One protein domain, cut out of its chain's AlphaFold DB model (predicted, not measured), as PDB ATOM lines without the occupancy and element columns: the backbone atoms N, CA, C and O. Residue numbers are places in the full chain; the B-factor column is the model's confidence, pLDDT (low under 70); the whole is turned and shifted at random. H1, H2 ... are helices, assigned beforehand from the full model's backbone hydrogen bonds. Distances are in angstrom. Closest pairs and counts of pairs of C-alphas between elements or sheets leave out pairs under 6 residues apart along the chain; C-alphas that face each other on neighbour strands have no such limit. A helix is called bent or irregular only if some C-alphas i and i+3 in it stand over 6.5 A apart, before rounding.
ATOM      1  N   GLU A  12      95.464 -29.662 -11.330       91.31
ATOM      2  CA  GLU A  12      95.195 -30.030 -12.719       91.31
ATOM      3  C   GLU A  12      93.989 -30.964 -12.813       91.31
ATOM      4  O   GLU A  12      93.027 -30.632 -13.489       91.31
ATOM      5  N   LEU A  13      93.987 -32.082 -12.077       92.38
ATOM      6  CA  LEU A  13      92.886 -33.048 -12.109       92.38
ATOM      7  C   LEU A  13      91.550 -32.431 -11.663       92.38
ATOM      8  O   LEU A  13      90.533 -32.628 -12.320       92.38
ATOM      9  N   ASP A  14      91.547 -31.674 -10.568       94.81
ATOM     10  CA  ASP A  14      90.392 -30.939 -10.043       94.81
ATOM     11  C   ASP A  14      89.830 -29.968 -11.083       94.81
ATOM     12  O   ASP A  14      88.628 -29.962 -11.358       94.81
ATOM     13  N   TRP A  15      90.708 -29.180 -11.704       94.88
ATOM     14  CA  TRP A  15      90.313 -28.264 -12.760       94.88
ATOM     15  C   TRP A  15      89.799 -29.000 -13.997       94.88
ATOM     16  O   TRP A  15      88.728 -28.645 -14.487       94.88
ATOM     17  N   THR A  16      90.481 -30.046 -14.466       93.81
ATOM     18  CA  THR A  16      90.055 -30.840 -15.624       93.81
ATOM     19  C   THR A  16      88.682 -31.460 -15.393       93.81
ATOM     20  O   THR A  16      87.816 -31.331 -16.253       93.81
ATOM     21  N   LEU A  17      88.436 -32.067 -14.227       93.94
ATOM     22  CA  LEU A  17      87.137 -32.662 -13.897       93.94
ATOM     23  C   LEU A  17      86.006 -31.624 -13.859       93.94
ATOM     24  O   LEU A  17      84.882 -31.928 -14.257       93.94
ATOM     25  N   ARG A  18      86.285 -30.395 -13.409       93.88
ATOM     26  CA  ARG A  18      85.319 -29.287 -13.483       93.88
ATOM     27  C   ARG A  18      85.122 -28.798 -14.918       93.88
ATOM     28  O   ARG A  18      83.985 -28.568 -15.321       93.88
ATOM     29  N   ALA A  19      86.201 -28.672 -15.686       94.06
ATOM     30  CA  ALA A  19      86.177 -28.181 -17.060       94.06
ATOM     31  C   ALA A  19      85.380 -29.108 -17.984       94.06
ATOM     32  O   ALA A  19      84.493 -28.637 -18.686       94.06
ATOM     33  N   VAL A  20      85.597 -30.427 -17.925       92.88
ATOM     34  CA  VAL A  20      84.879 -31.395 -18.784       92.88
ATOM     35  C   VAL A  20      83.375 -31.483 -18.498       92.88
ATOM     36  O   VAL A  20      82.642 -32.093 -19.269       92.88
ATOM     37  N   ARG A  21      82.895 -30.888 -17.400       90.69
ATOM     38  CA  ARG A  21      81.461 -30.773 -17.098       90.69
ATOM     39  C   ARG A  21      80.824 -29.501 -17.653       90.69
ATOM     40  O   ARG A  21      79.598 -29.406 -17.647       90.69
ATOM     41  N   ALA A  22      81.617 -28.522 -18.085       92.25
ATOM     42  CA  ALA A  22      81.092 -27.303 -18.679       92.25
ATOM     43  C   ALA A  22      80.480 -27.600 -20.055       92.25
ATOM     44  O   ALA A  22      81.026 -28.373 -20.846       92.25
ATOM     45  N   ALA A  23      79.338 -26.976 -20.347       93.31
ATOM     46  CA  ALA A  23      78.650 -27.154 -21.621       93.31
ATOM     47  C   ALA A  23      79.579 -26.815 -22.800       93.31
ATOM     48  O   ALA A  23      80.313 -25.829 -22.758       93.31
ATOM     49  N   GLY A  24      79.557 -27.652 -23.839       93.94
ATOM     50  CA  GLY A  24      80.418 -27.496 -25.015       93.94
ATOM     51  C   GLY A  24      81.871 -27.946 -24.823       93.94
ATOM     52  O   GLY A  24      82.663 -27.797 -25.748       93.94
ATOM     53  N   THR A  25      82.234 -28.513 -23.666       94.56
ATOM     54  CA  THR A  25      83.587 -29.043 -23.431       94.56
ATOM     55  C   THR A  25      83.636 -30.549 -23.674       94.56
ATOM     56  O   THR A  25      82.785 -31.295 -23.196       94.56
ATOM     57  N   GLY A  26      84.660 -31.002 -24.400       90.06
ATOM     58  CA  GLY A  26      84.967 -32.415 -24.612       90.06
ATOM     59  C   GLY A  26      86.407 -32.732 -24.221       90.06
ATOM     60  O   GLY A  26      87.268 -31.854 -24.220       90.06
ATOM     61  N   LEU A  27      86.669 -33.997 -23.891       90.19
ATOM     62  CA  LEU A  27      88.022 -34.514 -23.695       90.19
ATOM     63  C   LEU A  27      88.431 -35.296 -24.945       90.19
ATOM     64  O   LEU A  27      87.766 -36.266 -25.305       90.19
ATOM     65  N   VAL A  28      89.521 -34.882 -25.586       92.38
ATOM     66  CA  VAL A  28      90.074 -35.545 -26.774       92.38
ATOM     67  C   VAL A  28      91.437 -36.124 -26.424       92.38
ATOM     68  O   VAL A  28      92.272 -35.444 -25.830       92.38
ATOM     69  N   MET A  29      91.658 -37.380 -26.801       92.00
ATOM     70  CA  MET A  29      92.950 -38.046 -26.664       92.00
ATOM     71  C   MET A  29      93.659 -38.015 -28.018       92.00
ATOM     72  O   MET A  29      93.137 -38.555 -28.991       92.00
ATOM     73  N   ALA A  30      94.830 -37.383 -28.084       93.75
ATOM     74  CA  ALA A  30      95.674 -37.417 -29.274       93.75
ATOM     75  C   ALA A  30      96.428 -38.753 -29.355       93.75
ATOM     76  O   ALA A  30      96.870 -39.285 -28.337       93.75
ATOM     77  N   ALA A  31      96.572 -39.291 -30.567       94.88
ATOM     78  CA  ALA A  31      97.340 -40.516 -30.804       94.88
ATOM     79  C   ALA A  31      98.861 -40.281 -30.740       94.88
ATOM     80  O   ALA A  31      99.625 -41.222 -30.537       94.88
ATOM     81  N   GLU A  32      99.289 -39.031 -30.901       95.81
ATOM     82  CA  GLU A  32     100.686 -38.613 -30.924       95.81
ATOM     83  C   GLU A  32     101.023 -37.704 -29.729       95.81
ATOM     84  O   GLU A  32     100.138 -37.033 -29.183       95.81
ATOM     85  N   PRO A  33     102.292 -37.672 -29.287       92.62
ATOM     86  CA  PRO A  33     102.717 -36.767 -28.230       92.62
ATOM     87  C   PRO A  33     102.661 -35.313 -28.713       92.62
ATOM     88  O   PRO A  33     103.384 -34.923 -29.624       92.62
ATOM     89  N   LEU A  34     101.833 -34.497 -28.060       93.56
ATOM     90  CA  LEU A  34     101.701 -33.068 -28.379       93.56
ATOM     91  C   LEU A  34     102.682 -32.180 -27.605       93.56
ATOM     92  O   LEU A  34     102.948 -31.051 -28.005       93.56
ATOM     93  N   VAL A  35     103.190 -32.665 -26.469       91.75
ATOM     94  CA  VAL A  35     104.087 -31.921 -25.577       91.75
ATOM     95  C   VAL A  35     105.124 -32.874 -24.996       91.75
ATOM     96  O   VAL A  35     104.782 -33.958 -24.524       91.75
ATOM     97  N   ILE A  36     106.386 -32.443 -24.986       90.19
ATOM     98  CA  ILE A  36     107.463 -33.098 -24.241       90.19
ATOM     99  C   ILE A  36     107.639 -32.342 -22.930       90.19
ATOM    100  O   ILE A  36     108.000 -31.166 -22.922       90.19
ATOM    101  N   TRP A  37     107.369 -33.018 -21.816       84.81
ATOM    102  CA  TRP A  37     107.575 -32.451 -20.491       84.81
ATOM    103  C   TRP A  37     108.877 -32.975 -19.889       84.81
ATOM    104  O   TRP A  37     108.994 -34.157 -19.571       84.81
ATOM    105  N   HIS A  38     109.850 -32.083 -19.711       82.38
ATOM    106  CA  HIS A  38     111.075 -32.380 -18.978       82.38
ATOM    107  C   HIS A  38     110.822 -32.232 -17.475       82.38
ATOM    108  O   HIS A  38     110.448 -31.160 -16.998       82.38
ATOM    109  N   GLN A  39     111.001 -33.324 -16.734       72.56
ATOM    110  CA  GLN A  39     110.957 -33.330 -15.276       72.56
ATOM    111  C   GLN A  39     112.376 -33.476 -14.736       72.56
ATOM    112  O   GLN A  39     113.013 -34.498 -14.970       72.56
ATOM    113  N   ASP A  40     112.849 -32.479 -13.990       73.06
ATOM    114  CA  ASP A  40     114.126 -32.575 -13.286       73.06
ATOM    115  C   ASP A  40     114.033 -33.618 -12.164       73.06
ATOM    116  O   ASP A  40     113.166 -33.536 -11.287       73.06
ATOM    117  N   GLU A  41     114.937 -34.600 -12.177       60.28
ATOM    118  CA  GLU A  41     114.940 -35.725 -11.231       60.28
ATOM    119  C   GLU A  41     115.259 -35.297  -9.785       60.28
ATOM    120  O   GLU A  41     114.814 -35.944  -8.838       60.28
ATOM    121  N   ASN A  42     115.950 -34.166  -9.602       63.97
ATOM    122  CA  ASN A  42     116.473 -33.699  -8.310       63.97
ATOM    123  C   ASN A  42     115.662 -32.558  -7.668       63.97
ATOM    124  O   ASN A  42     116.214 -31.743  -6.929       63.97
ATOM    125  N   ARG A  43     114.357 -32.463  -7.947       58.91
ATOM    126  CA  ARG A  43     113.494 -31.426  -7.359       58.91
ATOM    127  C   ARG A  43     112.564 -31.994  -6.290       58.91
ATOM    128  O   ARG A  43     111.946 -33.036  -6.486       58.91
ATOM    129  N   GLU A  44     112.411 -31.263  -5.187       59.84
ATOM    130  CA  GLU A  44     111.409 -31.543  -4.154       59.84
ATOM    131  C   GLU A  44     109.997 -31.558  -4.768       59.84
ATOM    132  O   GLU A  44     109.615 -30.656  -5.524       59.84
ATOM    133  N   ARG A  45     109.232 -32.630  -4.522       63.88
ATOM    134  CA  ARG A  45     107.954 -32.885  -5.206       63.88
ATOM    135  C   ARG A  45     106.806 -32.790  -4.215       63.88
ATOM    136  O   ARG A  45     106.731 -33.582  -3.286       63.88
ATOM    137  N   ILE A  46     105.804 -31.975  -4.540       60.53
ATOM    138  CA  ILE A  46     104.527 -31.893  -3.803       60.53
ATOM    139  C   ILE A  46     103.852 -33.276  -3.667       60.53
ATOM    140  O   ILE A  46     103.101 -33.539  -2.731       60.53
ATOM    141  N   SER A  47     104.120 -34.207  -4.593       59.53
ATOM    142  CA  SER A  47     103.644 -35.594  -4.500       59.53
ATOM    143  C   SER A  47     104.189 -36.382  -3.316       59.53
ATOM    144  O   SER A  47     103.558 -37.363  -2.932       59.53
ATOM    145  N   LEU A  48     105.341 -35.986  -2.773       59.53
ATOM    146  CA  LEU A  48     105.970 -36.606  -1.607       59.53
ATOM    147  C   LEU A  48     105.384 -36.073  -0.292       59.53
ATOM    148  O   LEU A  48     105.494 -36.732   0.735       59.53
ATOM    149  N   GLU A  49     104.723 -34.915  -0.330       64.50
ATOM    150  CA  GLU A  49     104.290 -34.191   0.867       64.50
ATOM    151  C   GLU A  49     102.824 -34.404   1.246       64.50
ATOM    152  O   GLU A  49     102.424 -34.009   2.338       64.50
ATOM    153  N   MET A  50     101.993 -34.991   0.377       71.19
ATOM    154  CA  MET A  50     100.566 -35.150   0.679       71.19
ATOM    155  C   MET A  50     100.216 -36.532   1.236       71.19
ATOM    156  O   MET A  50     100.253 -37.514   0.488       71.19
ATOM    157  N   PRO A  51      99.779 -36.620   2.510       88.12
ATOM    158  CA  PRO A  51      99.301 -37.864   3.092       88.12
ATOM    159  C   PRO A  51      98.057 -38.382   2.366       88.12
ATOM    160  O   PRO A  51      97.231 -37.613   1.859       88.12
ATOM    161  N   TRP A  52      97.876 -39.702   2.366       92.81
ATOM    162  CA  TRP A  52      96.713 -40.347   1.752       92.81
ATOM    163  C   TRP A  52      95.384 -39.853   2.351       92.81
ATOM    164  O   TRP A  52      94.381 -39.805   1.644       92.81
ATOM    165  N   GLN A  53      95.369 -39.421   3.616       94.81
ATOM    166  CA  GLN A  53      94.187 -38.886   4.294       94.81
ATOM    167  C   GLN A  53      93.701 -37.587   3.646       94.81
ATOM    168  O   GLN A  53      92.510 -37.435   3.383       94.81
ATOM    169  N   SER A  54      94.617 -36.667   3.342       92.69
ATOM    170  CA  SER A  54      94.288 -35.409   2.665       92.69
ATOM    171  C   SER A  54      93.774 -35.671   1.248       92.69
ATOM    172  O   SER A  54      92.815 -35.039   0.808       92.69
ATOM    173  N   GLN A  55      94.352 -36.659   0.555       93.62
ATOM    174  CA  GLN A  55      93.868 -37.100  -0.755       93.62
ATOM    175  C   GLN A  55      92.466 -37.733  -0.671       93.62
ATOM    176  O   GLN A  55      91.637 -37.492  -1.548       93.62
ATOM    177  N   LEU A  56      92.182 -38.514   0.375       96.75
ATOM    178  CA  LEU A  56      90.870 -39.127   0.594       96.75
ATOM    179  C   LEU A  56      89.817 -38.073   0.954       96.75
ATOM    180  O   LEU A  56      88.696 -38.138   0.456       96.75
ATOM    181  N   ALA A  57      90.178 -37.075   1.764       96.00
ATOM    182  CA  ALA A  57      89.307 -35.946   2.073       96.00
ATOM    183  C   ALA A  57      88.947 -35.150   0.809       96.00
ATOM    184  O   ALA A  57      87.766 -34.888   0.571       96.00
ATOM    185  N   TRP A  58      89.934 -34.842  -0.044       95.56
ATOM    186  CA  TRP A  58      89.681 -34.205  -1.341       95.56
ATOM    187  C   TRP A  58      88.763 -35.057  -2.223       95.56
ATOM    188  O   TRP A  58      87.805 -34.532  -2.789       95.56
ATOM    189  N   LEU A  59      89.007 -36.370  -2.305       97.06
ATOM    190  CA  LEU A  59      88.190 -37.276  -3.113       97.06
ATOM    191  C   LEU A  59      86.732 -37.308  -2.629       97.06
ATOM    192  O   LEU A  59      85.816 -37.174  -3.439       97.06
ATOM    193  N   ARG A  60      86.511 -37.430  -1.313       97.62
ATOM    194  CA  ARG A  60      85.169 -37.402  -0.704       97.62
ATOM    195  C   ARG A  60      84.450 -36.082  -0.994       97.62
ATOM    196  O   ARG A  60      83.287 -36.110  -1.389       97.62
ATOM    197  N   GLY A  61      85.146 -34.949  -0.862       96.25
ATOM    198  CA  GLY A  61      84.592 -33.620  -1.152       96.25
ATOM    199  C   GLY A  61      84.246 -33.401  -2.628       96.25
ATOM    200  O   GLY A  61      83.317 -32.666  -2.942       96.25
ATOM    201  N   ASN A  62      84.939 -34.093  -3.534       96.19
ATOM    202  CA  ASN A  62      84.759 -33.967  -4.980       96.19
ATOM    203  C   ASN A  62      84.024 -35.152  -5.612       96.19
ATOM    204  O   ASN A  62      84.047 -35.309  -6.830       96.19
ATOM    205  N   ARG A  63      83.335 -35.981  -4.819       96.00
ATOM    206  CA  ARG A  63      82.682 -37.213  -5.295       96.00
ATOM    207  C   ARG A  63      81.777 -36.990  -6.509       96.00
ATOM    208  O   ARG A  63      81.795 -37.790  -7.437       96.00
ATOM    209  N   ALA A  64      81.040 -35.880  -6.537       95.88
ATOM    210  CA  ALA A  64      80.133 -35.529  -7.632       95.88
ATOM    211  C   ALA A  64      80.840 -35.205  -8.963       95.88
ATOM    212  O   ALA A  64      80.176 -35.084  -9.992       95.88
ATOM    213  N   LEU A  65      82.163 -35.025  -8.958       94.81
ATOM    214  CA  LEU A  65      82.963 -34.835 -10.168       94.81
ATOM    215  C   LEU A  65      83.367 -36.163 -10.826       94.81
ATOM    216  O   LEU A  65      83.816 -36.162 -11.969       94.81
ATOM    217  N   PHE A  66      83.202 -37.290 -10.132       95.94
ATOM    218  CA  PHE A  66      83.578 -38.610 -10.623       95.94
ATOM    219  C   PHE A  66      82.351 -39.408 -11.058       95.94
ATOM    220  O   PHE A  66      81.287 -39.352 -10.444       95.94
ATOM    221  N   THR A  67      82.526 -40.255 -12.073       96.19
ATOM    222  CA  THR A  67      81.609 -41.386 -12.248       96.19
ATOM    223  C   THR A  67      81.844 -42.405 -11.126       96.19
ATOM    224  O   THR A  67      82.978 -42.527 -10.650       96.19
ATOM    225  N   PRO A  68      80.842 -43.213 -10.730       98.25
ATOM    226  CA  PRO A  68      81.032 -44.230  -9.689       98.25
ATOM    227  C   PRO A  68      82.183 -45.203  -9.989       98.25
ATOM    228  O   PRO A  68      82.911 -45.620  -9.087       98.25
ATOM    229  N   ARG A  69      82.389 -45.540 -11.269       98.31
ATOM    230  CA  ARG A  69      83.507 -46.381 -11.717       98.31
ATOM    231  C   ARG A  69      84.852 -45.674 -11.536       98.31
ATOM    232  O   ARG A  69      85.766 -46.267 -10.978       98.31
ATOM    233  N   ALA A  70      84.974 -44.420 -11.978       97.19
ATOM    234  CA  ALA A  70      86.215 -43.657 -11.832       97.19
ATOM    235  C   ALA A  70      86.559 -43.400 -10.356       97.19
ATOM    236  O   ALA A  70      87.724 -43.495  -9.979       97.19
ATOM    237  N   TYR A  71      85.553 -43.149  -9.513       98.56
ATOM    238  CA  TYR A  71      85.727 -42.994  -8.068       98.56
ATOM    239  C   TYR A  71      86.316 -44.259  -7.427       98.56
ATOM    240  O   TYR A  71      87.310 -44.191  -6.697       98.56
ATOM    241  N   ALA A  72      85.741 -45.427  -7.740       98.69
ATOM    242  CA  ALA A  72      86.240 -46.709  -7.248       98.69
ATOM    243  C   ALA A  72      87.665 -46.990  -7.745       98.69
ATOM    244  O   ALA A  72      88.542 -47.283  -6.933       98.69
ATOM    245  N   ALA A  73      87.914 -46.824  -9.047       98.44
ATOM    246  CA  ALA A  73      89.231 -47.037  -9.640       98.44
ATOM    247  C   ALA A  73      90.294 -46.128  -9.005       98.44
ATOM    248  O   ALA A  73      91.358 -46.608  -8.620       98.44
ATOM    249  N   PHE A  74      90.006 -44.835  -8.811       97.88
ATOM    250  CA  PHE A  74      90.925 -43.901  -8.152       97.88
ATOM    251  C   PHE A  74      91.215 -44.310  -6.700       97.88
ATOM    252  O   PHE A  74      92.368 -44.302  -6.261       97.88
ATOM    253  N   THR A  75      90.182 -44.720  -5.959       98.56
ATOM    254  CA  THR A  75      90.318 -45.181  -4.569       98.56
ATOM    255  C   THR A  75      91.194 -46.437  -4.474       98.56
ATOM    256  O   THR A  75      92.112 -46.526  -3.654       98.56
ATOM    257  N   MET A  76      90.960 -47.403  -5.359       98.56
ATOM    258  CA  MET A  76      91.602 -48.722  -5.334       98.56
ATOM    259  C   MET A  76      92.969 -48.763  -6.035       98.56
ATOM    260  O   MET A  76      93.685 -49.754  -5.926       98.56
ATOM    261  N   SER A  77      93.361 -47.679  -6.711       97.00
ATOM    262  CA  SER A  77      94.685 -47.527  -7.326       97.00
ATOM    263  C   SER A  77      95.509 -46.437  -6.636       97.00
ATOM    264  O   SER A  77      96.396 -46.749  -5.846       97.00
ATOM    265  N   VAL A  78      95.192 -45.161  -6.865       95.06
ATOM    266  CA  VAL A  78      95.985 -44.008  -6.409       95.06
ATOM    267  C   VAL A  78      96.019 -43.900  -4.886       95.06
ATOM    268  O   VAL A  78      97.097 -43.849  -4.291       95.06
ATOM    269  N   LEU A  79      94.853 -43.898  -4.229       95.94
ATOM    270  CA  LEU A  79      94.812 -43.825  -2.762       95.94
ATOM    271  C   LEU A  79      95.493 -45.034  -2.126       95.94
ATOM    272  O   LEU A  79      96.202 -44.908  -1.131       95.94
ATOM    273  N   SER A  80      95.337 -46.193  -2.753       95.94
ATOM    274  CA  SER A  80      95.949 -47.431  -2.293       95.94
ATOM    275  C   SER A  80      97.466 -47.396  -2.416       95.94
ATOM    276  O   SER A  80      98.148 -47.795  -1.475       95.94
ATOM    277  N   SER A  81      98.025 -46.850  -3.501       92.62
ATOM    278  CA  SER A  81      99.479 -46.708  -3.639       92.62
ATOM    279  C   SER A  81     100.065 -45.718  -2.635       92.62
ATOM    280  O   SER A  81     101.176 -45.929  -2.157       92.62
ATOM    281  N   MET A  82      99.312 -44.671  -2.285       91.69
ATOM    282  CA  MET A  82      99.718 -43.707  -1.257       91.69
ATOM    283  C   MET A  82      99.637 -44.299   0.157       91.69
ATOM    284  O   MET A  82     100.477 -43.998   1.000       91.69
ATOM    285  N   ALA A  83      98.633 -45.135   0.428       94.12
ATOM    286  CA  ALA A  83      98.358 -45.669   1.759       94.12
ATOM    287  C   ALA A  83      99.085 -46.986   2.076       94.12
ATOM    288  O   ALA A  83      99.367 -47.256   3.243       94.12
ATOM    289  N   ALA A  84      99.419 -47.804   1.073       93.06
ATOM    290  CA  ALA A  84     100.053 -49.111   1.267       93.06
ATOM    291  C   ALA A  84     101.347 -49.095   2.115       93.06
ATOM    292  O   ALA A  84     101.521 -50.019   2.916       93.06
ATOM    293  N   PRO A  85     102.225 -48.067   2.048       90.12
ATOM    294  CA  PRO A  85     103.403 -47.983   2.917       90.12
ATOM    295  C   PRO A  85     103.089 -47.990   4.420       90.12
ATOM    296  O   PRO A  85     103.939 -48.392   5.209       90.12
ATOM    297  N   THR A  86     101.867 -47.617   4.827       91.00
ATOM    298  CA  THR A  86     101.438 -47.682   6.236       91.00
ATOM    299  C   THR A  86     101.358 -49.110   6.779       91.00
ATOM    300  O   THR A  86     101.328 -49.288   7.996       91.00
ATOM    301  N   ARG A  87     101.267 -50.126   5.901       89.44
ATOM    302  CA  ARG A  87     101.079 -51.551   6.244       89.44
ATOM    303  C   ARG A  87      99.921 -51.812   7.218       89.44
ATOM    304  O   ARG A  87      99.898 -52.816   7.925       89.44
ATOM    305  N   ASN A  88      98.931 -50.920   7.243       94.81
ATOM    306  CA  ASN A  88      97.810 -50.999   8.165       94.81
ATOM    307  C   ASN A  88      96.590 -51.647   7.494       94.81
ATOM    308  O   ASN A  88      95.915 -51.039   6.661       94.81
ATOM    309  N   ALA A  89      96.245 -52.865   7.917       95.19
ATOM    310  CA  ALA A  89      95.094 -53.602   7.390       95.19
ATOM    311  C   ALA A  89      93.738 -52.910   7.645       95.19
ATOM    312  O   ALA A  89      92.747 -53.210   6.974       95.19
ATOM    313  N   ARG A  90      93.650 -51.990   8.617       97.31
ATOM    314  CA  ARG A  90      92.451 -51.156   8.797       97.31
ATOM    315  C   ARG A  90      92.301 -50.164   7.648       97.31
ATOM    316  O   ARG A  90      91.207 -50.064   7.113       97.31
ATOM    317  N   VAL A  91      93.392 -49.535   7.210       97.31
ATOM    318  CA  VAL A  91      93.389 -48.589   6.081       97.31
ATOM    319  C   VAL A  91      93.087 -49.313   4.765       97.31
ATOM    320  O   VAL A  91      92.275 -48.840   3.975       97.31
ATOM    321  N   PHE A  92      93.633 -50.519   4.566       97.62
ATOM    322  CA  PHE A  92      93.251 -51.381   3.439       97.62
ATOM    323  C   PHE A  92      91.730 -51.586   3.356       97.62
ATOM    324  O   PHE A  92      91.130 -51.431   2.287       97.62
ATOM    325  N   ARG A  93      91.111 -51.942   4.492       98.12
ATOM    326  CA  ARG A  93      89.665 -52.181   4.588       98.12
ATOM    327  C   ARG A  93      88.857 -50.895   4.451       98.12
ATOM    328  O   ARG A  93      87.802 -50.938   3.831       98.12
ATOM    329  N   GLU A  94      89.348 -49.777   4.983       98.50
ATOM    330  CA  GLU A  94      88.711 -48.464   4.844       98.50
ATOM    331  C   GLU A  94      88.579 -48.075   3.369       98.50
ATOM    332  O   GLU A  94      87.474 -47.793   2.913       98.50
ATOM    333  N   LEU A  95      89.672 -48.138   2.604       98.50
ATOM    334  CA  LEU A  95      89.651 -47.788   1.181       98.50
ATOM    335  C   LEU A  95      88.781 -48.752   0.361       98.50
ATOM    336  O   LEU A  95      88.046 -48.325  -0.529       98.50
ATOM    337  N   LEU A  96      88.818 -50.047   0.688       98.50
ATOM    338  CA  LEU A  96      87.964 -51.046   0.045       98.50
ATOM    339  C   LEU A  96      86.475 -50.775   0.301       98.50
ATOM    340  O   LEU A  96      85.656 -50.903  -0.611       98.50
ATOM    341  N   ARG A  97      86.122 -50.413   1.539       98.69
ATOM    342  CA  ARG A  97      84.754 -50.062   1.931       98.69
ATOM    343  C   ARG A  97      84.306 -48.779   1.239       98.69
ATOM    344  O   ARG A  97      83.253 -48.786   0.615       98.69
ATOM    345  N   GLU A  98      85.132 -47.734   1.260       98.69
ATOM    346  CA  GLU A  98      84.858 -46.457   0.588       98.69
ATOM    347  C   GLU A  98      84.545 -46.658  -0.903       98.69
ATOM    348  O   GLU A  98      83.548 -46.133  -1.400       98.69
ATOM    349  N   ALA A  99      85.356 -47.461  -1.603       98.56
ATOM    350  CA  ALA A  99      85.173 -47.739  -3.027       98.56
ATOM    351  C   ALA A  99      83.887 -48.526  -3.330       98.56
ATOM    352  O   ALA A  99      83.265 -48.300  -4.368       98.56
ATOM    353  N   ARG A 100      83.494 -49.452  -2.445       98.56
ATOM    354  CA  ARG A 100      82.275 -50.266  -2.593       98.56
ATOM    355  C   ARG A 100      81.003 -49.498  -2.250       98.56
ATOM    356  O   ARG A 100      79.995 -49.701  -2.911       98.56
ATOM    357  N   GLU A 101      81.048 -48.652  -1.225       98.44
ATOM    358  CA  GLU A 101      79.876 -47.907  -0.746       98.44
ATOM    359  C   GLU A 101      79.544 -46.711  -1.640       98.44
ATOM    360  O   GLU A 101      78.372 -46.414  -1.854       98.44
ATOM    361  N   HIS A 102      80.560 -46.038  -2.186       98.50
ATOM    362  CA  HIS A 102      80.374 -44.785  -2.929       98.50
ATOM    363  C   HIS A 102      80.775 -44.868  -4.405       98.50
ATOM    364  O   HIS A 102      80.645 -43.885  -5.137       98.50
ATOM    365  N   GLY A 103      81.272 -46.020  -4.850       98.19
ATOM    366  CA  GLY A 103      81.690 -46.257  -6.224       98.19
ATOM    367  C   GLY A 103      81.075 -47.520  -6.819       98.19
ATOM    368  O   GLY A 103      80.143 -48.114  -6.284       98.19
ATOM    369  N   ARG A 104      81.608 -47.933  -7.970       98.50
ATOM    370  CA  ARG A 104      81.240 -49.182  -8.649       98.50
ATOM    371  C   ARG A 104      82.509 -49.901  -9.123       98.50
ATOM    372  O   ARG A 104      82.861 -49.768 -10.299       98.50
ATOM    373  N   PRO A 105      83.218 -50.609  -8.221       98.12
ATOM    374  CA  PRO A 105      84.475 -51.277  -8.547       98.12
ATOM    375  C   PRO A 105      84.291 -52.360  -9.612       98.12
ATOM    376  O   PRO A 105      83.350 -53.154  -9.546       98.12
ATOM    377  N   GLY A 106      85.210 -52.421 -10.570       97.88
ATOM    378  CA  GLY A 106      85.372 -53.550 -11.480       97.88
ATOM    379  C   GLY A 106      86.316 -54.620 -10.922       97.88
ATOM    380  O   GLY A 106      87.029 -54.405  -9.945       97.88
ATOM    381  N   ALA A 107      86.369 -55.781 -11.580       97.81
ATOM    382  CA  ALA A 107      87.255 -56.882 -11.182       97.81
ATOM    383  C   ALA A 107      88.739 -56.464 -11.133       97.81
ATOM    384  O   ALA A 107      89.443 -56.775 -10.172       97.81
ATOM    385  N   LEU A 108      89.193 -55.696 -12.129       97.31
ATOM    386  CA  LEU A 108      90.567 -55.190 -12.189       97.31
ATOM    387  C   LEU A 108      90.906 -54.240 -11.034       97.31
ATOM    388  O   LEU A 108      92.064 -54.195 -10.624       97.31
ATOM    389  N   ASP A 109      89.926 -53.527 -10.472       98.31
ATOM    390  CA  ASP A 109      90.164 -52.634  -9.335       98.31
ATOM    391  C   ASP A 109      90.510 -53.445  -8.081       98.31
ATOM    392  O   ASP A 109      91.448 -53.101  -7.368       98.31
ATOM    393  N   TYR A 110      89.831 -54.577  -7.844       98.50
ATOM    394  CA  TYR A 110      90.157 -55.493  -6.743       98.50
ATOM    395  C   TYR A 110      91.551 -56.088  -6.874       98.50
ATOM    396  O   TYR A 110      92.304 -56.092  -5.899       98.50
ATOM    397  N   VAL A 111      91.898 -56.562  -8.073       97.06
ATOM    398  CA  VAL A 111      93.241 -57.084  -8.355       97.06
ATOM    399  C   VAL A 111      94.276 -55.988  -8.125       97.06
ATOM    400  O   VAL A 111      95.276 -56.229  -7.453       97.06
ATOM    401  N   THR A 112      94.001 -54.771  -8.602       95.56
ATOM    402  CA  THR A 112      94.881 -53.608  -8.446       95.56
ATOM    403  C   THR A 112      95.091 -53.227  -6.988       95.56
ATOM    404  O   THR A 112      96.229 -53.070  -6.551       95.56
ATOM    405  N   HIS A 113      94.018 -53.155  -6.207       97.38
ATOM    406  CA  HIS A 113      94.098 -52.910  -4.773       97.38
ATOM    407  C   HIS A 113      94.929 -53.990  -4.084       97.38
ATOM    408  O   HIS A 113      95.890 -53.694  -3.381       97.38
ATOM    409  N   LEU A 114      94.625 -55.263  -4.341       96.44
ATOM    410  CA  LEU A 114      95.317 -56.372  -3.694       96.44
ATOM    411  C   LEU A 114      96.815 -56.386  -4.021       96.44
ATOM    412  O   LEU A 114      97.624 -56.456  -3.098       96.44
ATOM    413  N   GLN A 115      97.203 -56.261  -5.296       94.31
ATOM    414  CA  GLN A 115      98.622 -56.237  -5.676       94.31
ATOM    415  C   GLN A 115      99.363 -55.052  -5.042       94.31
ATOM    416  O   GLN A 115     100.528 -55.178  -4.659       94.31
ATOM    417  N   ILE A 116      98.685 -53.908  -4.886       93.50
ATOM    418  CA  ILE A 116      99.270 -52.720  -4.273       93.50
ATOM    419  C   ILE A 116      99.565 -52.937  -2.783       93.50
ATOM    420  O   ILE A 116     100.542 -52.402  -2.263       93.50
ATOM    421  N   TRP A 117      98.753 -53.719  -2.087       94.12
ATOM    422  CA  TRP A 117      98.938 -53.951  -0.657       94.12
ATOM    423  C   TRP A 117      99.780 -55.189  -0.346       94.12
ATOM    424  O   TRP A 117     100.505 -55.192   0.646       94.12
ATOM    425  N   ALA A 118      99.722 -56.217  -1.194       91.75
ATOM    426  CA  ALA A 118     100.439 -57.472  -0.991       91.75
ATOM    427  C   ALA A 118     101.902 -57.411  -1.450       91.75
ATOM    428  O   ALA A 118     102.763 -58.037  -0.836       91.75
ATOM    429  N   ILE A 119     102.200 -56.669  -2.523       85.38
ATOM    430  CA  ILE A 119     103.526 -56.687  -3.144       85.38
ATOM    431  C   ILE A 119     104.287 -55.409  -2.769       85.38
ATOM    432  O   ILE A 119     103.857 -54.313  -3.156       85.38
ATOM    433  N   PRO A 120     105.432 -55.509  -2.068       74.56
ATOM    434  CA  PRO A 120     106.328 -54.384  -1.835       74.56
ATOM    435  C   PRO A 120     106.697 -53.665  -3.146       74.56
ATOM    436  O   PRO A 120     106.921 -54.338  -4.154       74.56
ATOM    437  N   PRO A 121     106.818 -52.323  -3.161       68.31
ATOM    438  CA  PRO A 121     107.119 -51.571  -4.383       68.31
ATOM    439  C   PRO A 121     108.355 -52.085  -5.137       68.31
ATOM    440  O   PRO A 121     108.302 -52.250  -6.351       68.31
ATOM    441  N   HIS A 122     109.423 -52.446  -4.414       66.62
ATOM    442  CA  HIS A 122     110.658 -52.974  -5.003       66.62
ATOM    443  C   HIS A 122     110.464 -54.321  -5.721       66.62
ATOM    444  O   HIS A 122     111.115 -54.567  -6.730       66.62
ATOM    445  N   LEU A 123     109.532 -55.166  -5.269       68.81
ATOM    446  CA  LEU A 123     109.231 -56.441  -5.931       68.81
ATOM    447  C   LEU A 123     108.322 -56.267  -7.152       68.81
ATOM    448  O   LEU A 123     108.397 -57.073  -8.075       68.81
ATOM    449  N   ARG A 124     107.498 -55.210  -7.210       67.19
ATOM    450  CA  ARG A 124     106.658 -54.943  -8.393       67.19
ATOM    451  C   ARG A 124     107.472 -54.557  -9.613       67.19
ATOM    452  O   ARG A 124     107.122 -54.994 -10.701       67.19
ATOM    453  N   HIS A 125     108.529 -53.764  -9.439       62.25
ATOM    454  CA  HIS A 125     109.414 -53.403 -10.548       62.25
ATOM    455  C   HIS A 125     110.061 -54.655 -11.141       62.25
ATOM    456  O   HIS A 125     109.898 -54.914 -12.324       62.25
ATOM    457  N   VAL A 126     110.631 -55.515 -10.293       64.75
ATOM    458  CA  VAL A 126     111.266 -56.767 -10.729       64.75
ATOM    459  C   VAL A 126     110.272 -57.729 -11.388       64.75
ATOM    460  O   VAL A 126     110.583 -58.325 -12.414       64.75
ATOM    461  N   LEU A 127     109.069 -57.894 -10.826       66.69
ATOM    462  CA  LEU A 127     108.042 -58.764 -11.410       66.69
ATOM    463  C   LEU A 127     107.515 -58.215 -12.735       66.69
ATOM    464  O   LEU A 127     107.339 -58.982 -13.675       66.69
ATOM    465  N   ARG A 128     107.288 -56.901 -12.831       66.06
ATOM    466  CA  ARG A 128     106.880 -56.257 -14.080       66.06
ATOM    467  C   ARG A 128     107.956 -56.419 -15.147       66.06
ATOM    468  O   ARG A 128     107.613 -56.762 -16.269       66.06
ATOM    469  N   ASP A 129     109.220 -56.231 -14.796       65.38
ATOM    470  CA  ASP A 129     110.331 -56.347 -15.740       65.38
ATOM    471  C   ASP A 129     110.545 -57.810 -16.172       65.38
ATOM    472  O   ASP A 129     110.893 -58.053 -17.319       65.38
ATOM    473  N   LYS A 130     110.231 -58.796 -15.318       66.12
ATOM    474  CA  LYS A 130     110.219 -60.226 -15.688       66.12
ATOM    475  C   LYS A 130     108.995 -60.664 -16.501       66.12
ATOM    476  O   LYS A 130     109.107 -61.579 -17.302       66.12
ATOM    477  N   VAL A 131     107.823 -60.068 -16.273       67.12
ATOM    478  CA  VAL A 131     106.576 -60.408 -16.992       67.12
ATOM    479  C   VAL A 131     106.468 -59.653 -18.326       67.12
ATOM    480  O   VAL A 131     105.847 -60.154 -19.258       67.12
ATOM    481  N   LEU A 132     107.067 -58.461 -18.429       60.53
ATOM    482  CA  LEU A 132     107.112 -57.638 -19.648       60.53
ATOM    483  C   LEU A 132     108.462 -57.705 -20.397       60.53
ATOM    484  O   LEU A 132     108.536 -57.227 -21.528       60.53
ATOM    485  N   GLY A 133     109.517 -58.282 -19.810       52.31
ATOM    486  CA  GLY A 133     110.797 -58.561 -20.475       52.31
ATOM    487  C   GLY A 133     110.747 -59.911 -21.200       52.31
ATOM    488  O   GLY A 133     110.262 -60.879 -20.635       52.31
TER     489      GLY A 133
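This is residues 12 to 133 of the 135 residues of an uncharacterized protein of Actinoplanes sp. NBRC 14428 (UniProt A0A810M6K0). H4, the longest helix, is the core of a small helical cluster: H5 and H6 pack along it to make a three-helix up-and-down bundle, and H3 packs on it too. H1, H2 and H7 pack on no other helix, and the link from H1 to H2, residues 20 to 45, makes a wide arch; residues 28 to 46, of which 46 belongs to H2, stick out from the rest. The printed part has 122 residues with seven named helices, H1 to H7 in chain order, and no named strand; the class is all helix. The whole is only just loose, close to compact, with a radius of gyration of the C-alphas of 16.5 A and spans of 43 by 37 by 30 A.

The hub is H4, residues 68 to 86, which touches three helices. It has a kink of 35 degrees near residue 80 and is irregular, with C-alphas 82 and 85 7.0 A apart. H5, residues 89 to 102, touches H4 at a shallow tilt of 10 degrees, opposite ways, and the two are a helical hairpin; their closest C-alphas, of Ala 72 and Ala 99, are 4.5 A apart. H6, residues 107 to 118, touches H4 at a shallow tilt of 7 degrees, the same way, with the closest C-alphas, of Met 76 and His 113, 4.9 A apart. H5 and H6 are close but not clearly touching, the closest C-alphas, of Phe 92 and Trp 117, being 7.5 A apart. H4, H5 and H6 are an up-and-down bundle, each running against the one before it. H3, residues 52 to 61, forms a helical hairpin with H4 at a shallow tilt of 19 degrees; the closest C-alphas, of Trp 52 and Met 82, are 5.4 A apart. H3 and H5 are near each other. H1, residues 12 to 19, and H2, residues 46 to 49, touch no helix. H7, residues 121 to 132, and H6 meet only through their link. Every O i to N i+4 pair is within hydrogen-bond range in H1, H3, H5 and H6, against 11 of 15 in H4 and 7 of 8 in H7; H2 is too short for such a pair.

H4 is 26.1 A long, from C-alpha 68 at (81.032, -44.230, -9.689) to C-alpha 86 at (101.438, -47.682, 6.236). H5 measures 20.0 A, H6 16.7 A, H7 16.4 A and H3 14.2 A. H1 begins at C-alpha 12 (95.195, -30.030, -12.719).

The C-alphas farthest apart, of Ala 23 and Lys 130, are 46.1 A apart. The printed part has no cut. The link from H1 to H2, 26 residues, is long. Residues 128 to 133, of which 128 to 132 belong to H7, stand free. Mean pLDDT of the printed part is 88.5; residues 41 to 49 and 121 to 133 are under 70.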